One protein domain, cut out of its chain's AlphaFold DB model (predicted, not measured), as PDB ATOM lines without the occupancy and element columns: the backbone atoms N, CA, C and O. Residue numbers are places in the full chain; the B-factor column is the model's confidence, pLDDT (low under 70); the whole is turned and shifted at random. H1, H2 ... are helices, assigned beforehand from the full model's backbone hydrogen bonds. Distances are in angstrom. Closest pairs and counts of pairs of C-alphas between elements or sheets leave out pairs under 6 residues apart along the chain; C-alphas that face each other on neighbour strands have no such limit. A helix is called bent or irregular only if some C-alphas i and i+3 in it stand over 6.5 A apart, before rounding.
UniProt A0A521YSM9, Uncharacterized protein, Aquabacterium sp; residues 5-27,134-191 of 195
ATOM      1  N   GLN A   5     -16.055 -12.005 -44.774       82.56
ATOM      2  CA  GLN A   5     -15.838 -11.053 -45.864       82.56
ATOM      3  C   GLN A   5     -16.716 -11.361 -47.086       82.56
ATOM      4  O   GLN A   5     -17.219 -10.437 -47.718       82.56
ATOM      5  N   ILE A   6     -16.929 -12.643 -47.399       82.50
ATOM      6  CA  ILE A   6     -17.819 -13.061 -48.490       82.50
ATOM      7  C   ILE A   6     -19.272 -12.735 -48.126       82.50
ATOM      8  O   ILE A   6     -19.982 -12.167 -48.950       82.50
ATOM      9  N   MET A   7     -19.705 -13.002 -46.885       82.19
ATOM     10  CA  MET A   7     -21.056 -12.631 -46.430       82.19
ATOM     11  C   MET A   7     -21.321 -11.129 -46.530       82.19
ATOM     12  O   MET A   7     -22.384 -10.722 -46.995       82.19
ATOM     13  N   LEU A   8     -20.370 -10.304 -46.082       82.81
ATOM     14  CA  LEU A   8     -20.498  -8.849 -46.160       82.81
ATOM     15  C   LEU A   8     -20.537  -8.357 -47.611       82.81
ATOM     16  O   LEU A   8     -21.276  -7.420 -47.892       82.81
ATOM     17  N   GLY A   9     -19.811  -9.017 -48.520       84.25
ATOM     18  CA  GLY A   9     -19.900  -8.770 -49.961       84.25
ATOM     19  C   GLY A   9     -21.327  -8.931 -50.483       84.25
ATOM     20  O   GLY A   9     -21.908  -7.961 -50.957       84.25
ATOM     21  N   TYR A  10     -21.943 -10.099 -50.272       85.62
ATOM     22  CA  TYR A  10     -23.326 -10.355 -50.703       85.62
ATOM     23  C   TYR A  10     -24.351  -9.399 -50.076       85.62
ATOM     24  O   TYR A  10     -25.305  -8.983 -50.731       85.62
ATOM     25  N   ILE A  11     -24.167  -9.034 -48.803       84.81
ATOM     26  CA  ILE A  11     -25.028  -8.046 -48.139       84.81
ATOM     27  C   ILE A  11     -24.910  -6.685 -48.822       84.81
ATOM     28  O   ILE A  11     -25.937  -6.072 -49.110       84.81
ATOM     29  N   ASN A  12     -23.690  -6.223 -49.098       81.38
ATOM     30  CA  ASN A  12     -23.458  -4.945 -49.765       81.38
ATOM     31  C   ASN A  12     -23.988  -4.950 -51.203       81.38
ATOM     32  O   ASN A  12     -24.667  -3.999 -51.586       81.38
ATOM     33  N   ASP A  13     -23.778  -6.032 -51.954       83.31
ATOM     34  CA  ASP A  13     -24.274  -6.175 -53.325       83.31
ATOM     35  C   ASP A  13     -25.804  -6.072 -53.373       83.31
ATOM     36  O   ASP A  13     -26.355  -5.229 -54.089       83.31
ATOM     37  N   PHE A  14     -26.510  -6.836 -52.533       84.56
ATOM     38  CA  PHE A  14     -27.971  -6.764 -52.453       84.56
ATOM     39  C   PHE A  14     -28.459  -5.376 -52.001       84.56
ATOM     40  O   PHE A  14     -29.427  -4.823 -52.536       84.56
ATOM     41  N   TYR A  15     -27.792  -4.795 -51.000       79.25
ATOM     42  CA  TYR A  15     -28.157  -3.515 -50.394       79.25
ATOM     43  C   TYR A  15     -28.019  -2.338 -51.373       79.25
ATOM     44  O   TYR A  15     -28.912  -1.483 -51.439       79.25
ATOM     45  N   MET A  16     -26.933  -2.324 -52.153       74.50
ATOM     46  CA  MET A  16     -26.596  -1.260 -53.101       74.50
ATOM     47  C   MET A  16     -27.296  -1.424 -54.453       74.50
ATOM     48  O   MET A  16     -27.789  -0.436 -55.003       74.50
ATOM     49  N   LEU A  17     -27.350  -2.646 -54.995       74.69
ATOM     50  CA  LEU A  17     -27.770  -2.888 -56.377       74.69
ATOM     51  C   LEU A  17     -29.246  -3.277 -56.484       74.69
ATOM     52  O   LEU A  17     -29.982  -2.673 -57.268       74.69
ATOM     53  N   GLU A  18     -29.695  -4.256 -55.698       80.06
ATOM     54  CA  GLU A  18     -31.031  -4.840 -55.864       80.06
ATOM     55  C   GLU A  18     -32.108  -4.063 -55.104       80.06
ATOM     56  O   GLU A  18     -33.087  -3.591 -55.690       80.06
ATOM     57  N   MET A  19     -31.925  -3.864 -53.796       78.62
ATOM     58  CA  MET A  19     -32.965  -3.276 -52.946       78.62
ATOM     59  C   MET A  19     -33.403  -1.883 -53.414       78.62
ATOM     60  O   MET A  19     -34.594  -1.553 -53.363       78.62
ATOM     61  N   GLY A  20     -32.446  -1.047 -53.834       67.81
ATOM     62  CA  GLY A  20     -32.731   0.315 -54.282       67.81
ATOM     63  C   GLY A  20     -33.666   0.346 -55.490       67.81
ATOM     64  O   GLY A  20     -34.547   1.205 -55.568       67.81
ATOM     65  N   GLN A  21     -33.523  -0.628 -56.389       69.38
ATOM     66  CA  GLN A  21     -34.385  -0.769 -57.557       69.38
ATOM     67  C   GLN A  21     -35.753  -1.338 -57.195       69.38
ATOM     68  O   GLN A  21     -36.758  -0.874 -57.737       69.38
ATOM     69  N   GLU A  22     -35.806  -2.302 -56.273       73.38
ATOM     70  CA  GLU A  22     -37.063  -2.931 -55.882       73.38
ATOM     71  C   GLU A  22     -37.972  -1.945 -55.139       73.38
ATOM     72  O   GLU A  22     -39.087  -1.662 -55.582       73.38
ATOM     73  N   ILE A  23     -37.526  -1.421 -53.998       69.31
ATOM     74  CA  ILE A  23     -38.430  -0.765 -53.044       69.31
ATOM     75  C   ILE A  23     -38.493   0.752 -53.237       69.31
ATOM     76  O   ILE A  23     -39.478   1.360 -52.818       69.31
ATOM     77  N   ARG A  24     -37.501   1.356 -53.914       65.38
ATOM     78  CA  ARG A  24     -37.395   2.812 -54.152       65.38
ATOM     79  C   ARG A  24     -37.870   3.628 -52.946       65.38
ATOM     80  O   ARG A  24     -38.840   4.381 -53.018       65.38
ATOM     81  N   ILE A  25     -37.207   3.424 -51.811       64.88
ATOM     82  CA  ILE A  25     -37.558   4.085 -50.553       64.88
ATOM     83  C   ILE A  25     -37.423   5.602 -50.746       64.88
ATOM     84  O   ILE A  25     -36.373   6.078 -51.176       64.88
ATOM     85  N   ASN A  26     -38.470   6.365 -50.415       61.94
ATOM     86  CA  ASN A  26     -38.490   7.826 -50.575       61.94
ATOM     87  C   ASN A  26     -37.368   8.535 -49.805       61.94
ATOM     88  O   ASN A  26     -36.922   9.598 -50.217       61.94
ATOM     89  N   GLU A  27     -36.897   7.946 -48.707       63.06
ATOM     90  CA  GLU A  27     -35.750   8.435 -47.930       63.06
ATOM     91  C   GLU A  27     -34.457   8.495 -48.762       63.06
ATOM     92  O   GLU A  27     -33.550   9.249 -48.426       63.06
ATOM     93  N   GLY A 134     -20.434  -3.466 -37.656       56.38
ATOM     94  CA  GLY A 134     -20.482  -3.002 -36.257       56.38
ATOM     95  C   GLY A 134     -21.629  -2.048 -35.898       56.38
ATOM     96  O   GLY A 134     -21.726  -1.618 -34.750       56.38
ATOM     97  N   GLN A 135     -22.524  -1.728 -36.835       54.00
ATOM     98  CA  GLN A 135     -23.744  -0.967 -36.541       54.00
ATOM     99  C   GLN A 135     -24.737  -1.847 -35.763       54.00
ATOM    100  O   GLN A 135     -25.002  -2.986 -36.148       54.00
ATOM    101  N   ASN A 136     -25.294  -1.328 -34.662       49.88
ATOM    102  CA  ASN A 136     -26.366  -2.001 -33.925       49.88
ATOM    103  C   ASN A 136     -27.585  -2.114 -34.847       49.88
ATOM    104  O   ASN A 136     -28.279  -1.127 -35.098       49.88
ATOM    105  N   ILE A 137     -27.823  -3.318 -35.364       54.12
ATOM    106  CA  ILE A 137     -28.956  -3.627 -36.232       54.12
ATOM    107  C   ILE A 137     -30.199  -3.684 -35.340       54.12
ATOM    108  O   ILE A 137     -30.672  -4.750 -34.943       54.12
ATOM    109  N   ASN A 138     -30.701  -2.510 -34.951       47.94
ATOM    110  CA  ASN A 138     -31.999  -2.395 -34.304       47.94
ATOM    111  C   ASN A 138     -33.044  -3.085 -35.188       47.94
ATOM    112  O   ASN A 138     -32.882  -3.128 -36.405       47.94
ATOM    113  N   GLN A 139     -34.075  -3.651 -34.551       50.47
ATOM    114  CA  GLN A 139     -35.092  -4.572 -35.084       50.47
ATOM    115  C   GLN A 139     -35.932  -4.012 -36.253       50.47
ATOM    116  O   GLN A 139     -37.160  -3.989 -36.194       50.47
ATOM    117  N   ASP A 140     -35.294  -3.565 -37.326       64.06
ATOM    118  CA  ASP A 140     -35.947  -2.988 -38.481       64.06
ATOM    119  C   ASP A 140     -36.217  -4.071 -39.526       64.06
ATOM    120  O   ASP A 140     -35.386  -4.936 -39.823       64.06
ATOM    121  N   TYR A 141     -37.418  -4.019 -40.093       70.38
ATOM    122  CA  TYR A 141     -37.857  -4.936 -41.139       70.38
ATOM    123  C   TYR A 141     -37.016  -4.786 -42.414       70.38
ATOM    124  O   TYR A 141     -36.889  -5.755 -43.160       70.38
ATOM    125  N   LEU A 142     -36.404  -3.611 -42.620       75.06
ATOM    126  CA  LEU A 142     -35.470  -3.334 -43.710       75.06
ATOM    127  C   LEU A 142     -34.245  -4.250 -43.650       75.06
ATOM    128  O   LEU A 142     -33.953  -4.947 -44.613       75.06
ATOM    129  N   TRP A 143     -33.576  -4.323 -42.500       75.88
ATOM    130  CA  TRP A 143     -32.377  -5.147 -42.353       75.88
ATOM    131  C   TRP A 143     -32.671  -6.635 -42.466       75.88
ATOM    132  O   TRP A 143     -31.889  -7.377 -43.047       75.88
ATOM    133  N   ARG A 144     -33.841  -7.077 -41.989       78.44
ATOM    134  CA  ARG A 144     -34.285  -8.456 -42.230       78.44
ATOM    135  C   ARG A 144     -34.457  -8.719 -43.720       78.44
ATOM    136  O   ARG A 144     -33.974  -9.733 -44.203       78.44
ATOM    137  N   TYR A 145     -35.110  -7.811 -44.439       84.62
ATOM    138  CA  TYR A 145     -35.260  -7.911 -45.887       84.62
ATOM    139  C   TYR A 145     -33.901  -7.958 -46.611       84.62
ATOM    140  O   TYR A 145     -33.718  -8.832 -47.452       84.62
ATOM    141  N   VAL A 146     -32.936  -7.119 -46.220       83.88
ATOM    142  CA  VAL A 146     -31.569  -7.117 -46.775       83.88
ATOM    143  C   VAL A 146     -30.854  -8.444 -46.529       83.88
ATOM    144  O   VAL A 146     -30.334  -9.039 -47.466       83.88
ATOM    145  N   CYS A 147     -30.882  -8.959 -45.298       84.19
ATOM    146  CA  CYS A 147     -30.251 -10.240 -44.978       84.19
ATOM    147  C   CYS A 147     -30.888 -11.413 -45.739       84.19
ATOM    148  O   CYS A 147     -30.174 -12.307 -46.185       84.19
ATOM    149  N   TYR A 148     -32.218 -11.426 -45.896       87.50
ATOM    150  CA  TYR A 148     -32.894 -12.458 -46.691       87.50
ATOM    151  C   TYR A 148     -32.613 -12.322 -48.192       87.50
ATOM    152  O   TYR A 148     -32.542 -13.342 -48.869       87.50
ATOM    153  N   GLY A 149     -32.437 -11.099 -48.696       87.00
ATOM    154  CA  GLY A 149     -31.997 -10.843 -50.066       87.00
ATOM    155  C   GLY A 149     -30.599 -11.394 -50.330       87.00
ATOM    156  O   GLY A 149     -30.434 -12.244 -51.194       87.00
ATOM    157  N   ALA A 150     -29.629 -11.037 -49.488       87.56
ATOM    158  CA  ALA A 150     -28.271 -11.572 -49.577       87.56
ATOM    159  C   ALA A 150     -28.237 -13.108 -49.473       87.56
ATOM    160  O   ALA A 150     -27.541 -13.775 -50.234       87.56
ATOM    161  N   ALA A 151     -29.030 -13.694 -48.564       86.62
ATOM    162  CA  ALA A 151     -29.147 -15.147 -48.440       86.62
ATOM    163  C   ALA A 151     -29.683 -15.806 -49.723       86.62
ATOM    164  O   ALA A 151     -29.246 -16.898 -50.074       86.62
ATOM    165  N   ARG A 152     -30.606 -15.146 -50.433       87.62
ATOM    166  CA  ARG A 152     -31.152 -15.628 -51.706       87.62
ATOM    167  C   ARG A 152     -30.053 -15.778 -52.757       87.62
ATOM    168  O   ARG A 152     -29.998 -16.816 -53.414       87.62
ATOM    169  N   ASP A 153     -29.202 -14.768 -52.890       87.06
ATOM    170  CA  ASP A 153     -28.145 -14.745 -53.903       87.06
ATOM    171  C   ASP A 153     -27.023 -15.730 -53.546       87.06
ATOM    172  O   ASP A 153     -26.560 -16.476 -54.405       87.06
ATOM    173  N   ILE A 154     -26.704 -15.867 -52.251       87.88
ATOM    174  CA  ILE A 154     -25.833 -16.937 -51.742       87.88
ATOM    175  C   ILE A 154     -26.389 -18.313 -52.144       87.88
ATOM    176  O   ILE A 154     -25.685 -19.109 -52.764       87.88
ATOM    177  N   PHE A 155     -27.652 -18.620 -51.834       88.62
ATOM    178  CA  PHE A 155     -28.222 -19.932 -52.169       88.62
ATOM    179  C   PHE A 155     -28.293 -20.184 -53.681       88.62
ATOM    180  O   PHE A 155     -28.127 -21.328 -54.109       88.62
ATOM    181  N   ALA A 156     -28.507 -19.140 -54.486       86.50
ATOM    182  CA  ALA A 156     -28.484 -19.238 -55.941       86.50
ATOM    183  C   ALA A 156     -27.079 -19.584 -56.469       86.50
ATOM    184  O   ALA A 156     -26.944 -20.519 -57.260       86.50
ATOM    185  N   ASP A 157     -26.040 -18.906 -55.979       87.12
ATOM    186  CA  ASP A 157     -24.653 -19.113 -56.415       87.12
ATOM    187  C   ASP A 157     -24.084 -20.469 -55.978       87.12
ATOM    188  O   ASP A 157     -23.329 -21.103 -56.718       87.12
ATOM    189  N   TYR A 158     -24.470 -20.957 -54.795       87.50
ATOM    190  CA  TYR A 158     -24.067 -22.278 -54.300       87.50
ATOM    191  C   TYR A 158     -24.920 -23.433 -54.854       87.50
ATOM    192  O   TYR A 158     -24.640 -24.596 -54.560       87.50
ATOM    193  N   GLY A 159     -25.932 -23.145 -55.681       85.56
ATOM    194  CA  GLY A 159     -26.789 -24.156 -56.307       85.56
ATOM    195  C   GLY A 159     -27.773 -24.839 -55.348       85.56
ATOM    196  O   GLY A 159     -28.341 -25.879 -55.684       85.56
ATOM    197  N   GLU A 160     -28.011 -24.266 -54.167       88.31
ATOM    198  CA  GLU A 160     -28.912 -24.796 -53.136       88.31
ATOM    199  C   GLU A 160     -30.371 -24.363 -53.381       88.31
ATOM    200  O   GLU A 160     -31.015 -23.719 -52.548       88.31
ATOM    201  N   LEU A 161     -30.921 -24.731 -54.544       86.00
ATOM    202  CA  LEU A 161     -32.258 -24.298 -54.984       86.00
ATOM    203  C   LEU A 161     -33.402 -24.763 -54.061       86.00
ATOM    204  O   LEU A 161     -34.426 -24.086 -53.957       86.00
ATOM    205  N   ASP A 162     -33.223 -25.873 -53.343       88.31
ATOM    206  CA  ASP A 162     -34.204 -26.357 -52.365       88.31
ATOM    207  C   ASP A 162     -34.292 -25.430 -51.141       88.31
ATOM    208  O   ASP A 162     -35.382 -25.126 -50.654       88.31
ATOM    209  N   GLN A 163     -33.148 -24.933 -50.655       84.50
ATOM    210  CA  GLN A 163     -33.115 -23.953 -49.564       84.50
ATOM    211  C   GLN A 163     -33.657 -22.611 -50.042       84.50
ATOM    212  O   GLN A 163     -34.484 -22.004 -49.363       84.50
ATOM    213  N   TRP A 164     -33.276 -22.195 -51.250       86.69
ATOM    214  CA  TRP A 164     -33.811 -20.999 -51.893       86.69
ATOM    215  C   TRP A 164     -35.350 -20.992 -51.898       86.69
ATOM    216  O   TRP A 164     -35.973 -20.031 -51.439       86.69
ATOM    217  N   ALA A 165     -35.974 -22.103 -52.305       86.94
ATOM    218  CA  ALA A 165     -37.430 -22.239 -52.336       86.94
ATOM    219  C   ALA A 165     -38.080 -22.160 -50.939       86.94
ATOM    220  O   ALA A 165     -39.188 -21.636 -50.802       86.94
ATOM    221  N   ASN A 166     -37.391 -22.634 -49.897       88.12
ATOM    222  CA  ASN A 166     -37.879 -22.593 -48.517       88.12
ATOM    223  C   ASN A 166     -37.836 -21.184 -47.903       88.12
ATOM    224  O   ASN A 166     -38.716 -20.836 -47.110       88.12
ATOM    225  N   TYR A 167     -36.833 -20.369 -48.245       85.62
ATOM    226  CA  TYR A 167     -36.656 -19.026 -47.678       85.62
ATOM    227  C   TYR A 167     -37.407 -17.924 -48.441       85.62
ATOM    228  O   TYR A 167     -37.767 -16.904 -47.844       85.62
ATOM    229  N   GLU A 168     -37.727 -18.136 -49.719       87.75
ATOM    230  CA  GLU A 168     -38.453 -17.178 -50.566       87.75
ATOM    231  C   GLU A 168     -39.775 -16.645 -49.948       87.75
ATOM    232  O   GLU A 168     -40.022 -15.434 -50.003       87.75
ATOM    233  N   PRO A 169     -40.626 -17.456 -49.276       89.50
ATOM    234  CA  PRO A 169     -41.822 -16.943 -48.600       89.50
ATOM    235  C   PRO A 169     -41.511 -15.936 -47.482       89.50
ATOM    236  O   PRO A 169     -42.250 -14.964 -47.292       89.50
ATOM    237  N   ALA A 170     -40.417 -16.144 -46.742       87.00
ATOM    238  CA  ALA A 170     -39.991 -15.228 -45.689       87.00
ATOM    239  C   ALA A 170     -39.470 -13.914 -46.286       87.00
ATOM    240  O   ALA A 170     -39.873 -12.841 -45.830       87.00
ATOM    241  N   PHE A 171     -38.658 -13.990 -47.345       89.06
ATOM    242  CA  PHE A 171     -38.178 -12.823 -48.087       89.06
ATOM    243  C   PHE A 171     -39.341 -11.954 -48.585       89.06
ATOM    244  O   PHE A 171     -39.413 -10.763 -48.266       89.06
ATOM    245  N   ARG A 172     -40.325 -12.560 -49.267       88.44
ATOM    246  CA  ARG A 172     -41.515 -11.853 -49.774       88.44
ATOM    247  C   ARG A 172     -42.314 -11.162 -48.679       88.44
ATOM    248  O   ARG A 172     -42.801 -10.051 -48.885       88.44
ATOM    249  N   ARG A 173     -42.441 -11.789 -47.505       87.62
ATOM    250  CA  ARG A 173     -43.123 -11.184 -46.355       87.62
ATOM    251  C   ARG A 173     -42.426  -9.901 -45.906       87.62
ATOM    252  O   ARG A 173     -43.098  -8.890 -45.715       87.62
ATOM    253  N   TYR A 174     -41.106  -9.927 -45.722       84.19
ATOM    254  CA  TYR A 174     -40.373  -8.734 -45.289       84.19
ATOM    255  C   TYR A 174     -40.346  -7.660 -46.376       84.19
ATOM    256  O   TYR A 174     -40.603  -6.498 -46.066       84.19
ATOM    257  N   LYS A 175     -40.186  -8.054 -47.643       86.88
ATOM    258  CA  LYS A 175     -40.338  -7.166 -48.802       86.88
ATOM    259  C   LYS A 175     -41.675  -6.416 -48.758       86.88
ATOM    260  O   LYS A 175     -41.701  -5.190 -48.815       86.88
ATOM    261  N   ALA A 176     -42.786  -7.130 -48.560       85.06
ATOM    262  CA  ALA A 176     -44.118  -6.530 -48.467       85.06
ATOM    263  C   ALA A 176     -44.265  -5.541 -47.294       85.06
ATOM    264  O   ALA A 176     -44.904  -4.502 -47.450       85.06
ATOM    265  N   LEU A 177     -43.659  -5.823 -46.134       83.62
ATOM    266  CA  LEU A 177     -43.688  -4.915 -44.977       83.62
ATOM    267  C   LEU A 177     -42.936  -3.604 -45.246       83.62
ATOM    268  O   LEU A 177     -43.432  -2.532 -44.894       83.62
ATOM    269  N   VAL A 178     -41.769  -3.673 -45.892       79.50
ATOM    270  CA  VAL A 178     -40.996  -2.473 -46.252       79.50
ATOM    271  C   VAL A 178     -41.733  -1.655 -47.323       79.50
ATOM    272  O   VAL A 178     -41.833  -0.429 -47.205       79.50
ATOM    273  N   TYR A 179     -42.343  -2.311 -48.316       82.44
ATOM    274  CA  TYR A 179     -43.211  -1.625 -49.279       82.44
ATOM    275  C   TYR A 179     -44.401  -0.943 -48.615       82.44
ATOM    276  O   TYR A 179     -44.700   0.199 -48.951       82.44
ATOM    277  N   ALA A 180     -45.071  -1.601 -47.666       80.94
ATOM    278  CA  ALA A 180     -46.214  -1.017 -46.972       80.94
ATOM    279  C   ALA A 180     -45.835   0.285 -46.244       80.94
ATOM    280  O   ALA A 180     -46.584   1.261 -46.307       80.94
ATOM    281  N   ARG A 181     -44.647   0.341 -45.624       74.25
ATOM    282  CA  ARG A 181     -44.117   1.568 -45.000       74.25
ATOM    283  C   ARG A 181     -43.871   2.665 -46.040       74.25
ATOM    284  O   ARG A 181     -44.345   3.786 -45.867       74.25
ATOM    285  N   THR A 182     -43.190   2.333 -47.135       71.44
ATOM    286  CA  THR A 182     -42.906   3.278 -48.232       71.44
ATOM    287  C   THR A 182     -44.201   3.802 -48.864       71.44
ATOM    288  O   THR A 182     -44.334   4.985 -49.176       71.44
ATOM    289  N   TYR A 183     -45.208   2.941 -49.000       72.50
ATOM    290  CA  TYR A 183     -46.531   3.305 -49.491       72.50
ATOM    291  C   TYR A 183     -47.258   4.265 -48.537       72.50
ATOM    292  O   TYR A 183     -47.793   5.276 -48.986       72.50
ATOM    293  N   GLN A 184     -47.226   4.018 -47.223       74.25
ATOM    294  CA  GLN A 184     -47.790   4.940 -46.227       74.25
ATOM    295  C   GLN A 184     -47.103   6.313 -46.245       74.25
ATOM    296  O   GLN A 184     -47.783   7.337 -46.188       74.25
ATOM    297  N   GLN A 185     -45.774   6.353 -46.377       67.75
ATOM    298  CA  GLN A 185     -45.028   7.608 -46.526       67.75
ATOM    299  C   GLN A 185     -45.487   8.383 -47.773       67.75
ATOM    300  O   GLN A 185     -45.795   9.572 -47.683       67.75
ATOM    301  N   ASN A 186     -45.622   7.697 -48.912       70.75
ATOM    302  CA  ASN A 186     -46.144   8.276 -50.150       70.75
ATOM    303  C   ASN A 186     -47.590   8.785 -50.010       70.75
ATOM    304  O   ASN A 186     -47.916   9.862 -50.508       70.75
ATOM    305  N   MET A 187     -48.466   8.048 -49.320       71.38
ATOM    306  CA  MET A 187     -49.844   8.488 -49.064       71.38
ATOM    307  C   MET A 187     -49.894   9.755 -48.207       71.38
ATOM    308  O   MET A 187     -50.645  10.672 -48.533       71.38
ATOM    309  N   ASN A 188     -49.077   9.839 -47.156       70.69
ATOM    310  CA  ASN A 188     -49.037  11.010 -46.279       70.69
ATOM    311  C   ASN A 188     -48.545  12.268 -47.015       70.69
ATOM    312  O   ASN A 188     -49.076  13.354 -46.797       70.69
ATOM    313  N   GLN A 189     -47.588  12.132 -47.938       64.94
ATOM    314  CA  GLN A 189     -47.078  13.254 -48.741       64.94
ATOM    315  C   GLN A 189     -48.096  13.797 -49.758       64.94
ATOM    316  O   GLN A 189     -47.996  14.949 -50.171       64.94
ATOM    317  N   ARG A 190     -49.113  13.009 -50.139       55.22
ATOM    318  CA  ARG A 190     -50.184  13.450 -51.055       55.22
ATOM    319  C   ARG A 190     -51.195  14.404 -50.408       55.22
ATOM    320  O   ARG A 190     -52.045  14.944 -51.111       55.22
ATOM    321  N   SER A 191     -51.109  14.632 -49.098       48.44
ATOM    322  CA  SER A 191     -52.052  15.445 -48.332       48.44
ATOM    323  C   SER A 191     -51.458  16.810 -47.956       48.44
ATOM    324  O   SER A 191     -51.014  17.022 -46.829       48.44
TER     325      SER A 191
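AT A GLANCE: This is residues 5 to 27 and 134 to 191 of the 195 residues of an uncharacterized protein of Aquabacterium sp (UniProt A0A521YSM9). Two helices, H2 and the longer H3, fold back on each other as a hairpin, and a third helix, H1, crosses H2 and reaches H3 with its last residue. H3 makes the long axis and runs on past the beginning of H2, while residues 134 to 139, just after a cut, stick out from the body. The printed part has 81 residues with three named helices, H1, H2 and H3 in that order along the chain, and no named strand; the class is all helix. The whole is only just compact, close to loose, with a radius of gyration of the C-alphas of 13.9 A, and its elongated outline spans 48 by 29 by 22 A.

IN THESE COORDINATES: Find C-alpha 5 at (-15.838, -11.053, -45.864); from there H1 runs through residues 5 to 23, 25.8 A from first to last C-alpha. It has a kink of 32 degrees near residue 17 and is irregular, but only just: C-alphas 16 and 19 are 6.7 A apart. After the cut, look for C-alpha 141 at (-37.857, -4.936, -41.139), where H2 begins; it holds residues 141 to 157 and measures 24.7 A. H3 follows, residues 161 to 189, and its 40.9 A end at C-alpha 189, (-47.078, 13.254, -48.741). It has a kink of 39 degrees near residue 168 and is irregular, but only just, with C-alphas 166 and 169 at 6.9 A.

HOW THE PARTS SIT: Start at Ile 11 of H1 and look across to Ala 150 of H2: these are the closest C-alphas of the two helices, 5.0 A apart. H1 and H2 touch at a steep tilt of 65 degrees and run opposite ways. H1 touches H3 with residue 23 alone, and H3 touches H1 with residues 175 to 182 alone; the closest C-alphas, those of Ile 23 and Tyr 179, are 6.1 A apart. These two stand at a steep tilt of 47 degrees and run the same way. H2 and H3 form a helical hairpin: they touch, closest at the C-alphas of Tyr 145 and Tyr 174, 5.2 A apart, and run opposite ways at a shallow tilt of 33 degrees, only just short of steep. The helix packing is mostly crossed, but only just, with 1 of the 3 pairs at a shallow tilt. Along the backbone, every O i to N i+4 pair of H2 is within hydrogen-bond range, against 12 of 15 in H1 and 23 of 25 in H3.

THE WHOLE: The two C-alphas farthest apart are those of Gly 159 and Ser 191, at 47.6 A. Residues 28 to 133 are not printed, and C-alphas 27 and 134 are 22.4 A apart across this cut, which lies in the link from H1 to H2. The link from H2 to H3 is tight, with 3 residues. Residues 134 to 139 stand free. The mean pLDDT of the printed part is 77.5; look for values under 70 at residues 20 to 21, 23 to 27, 134 to 140, 185 and 189 to 191.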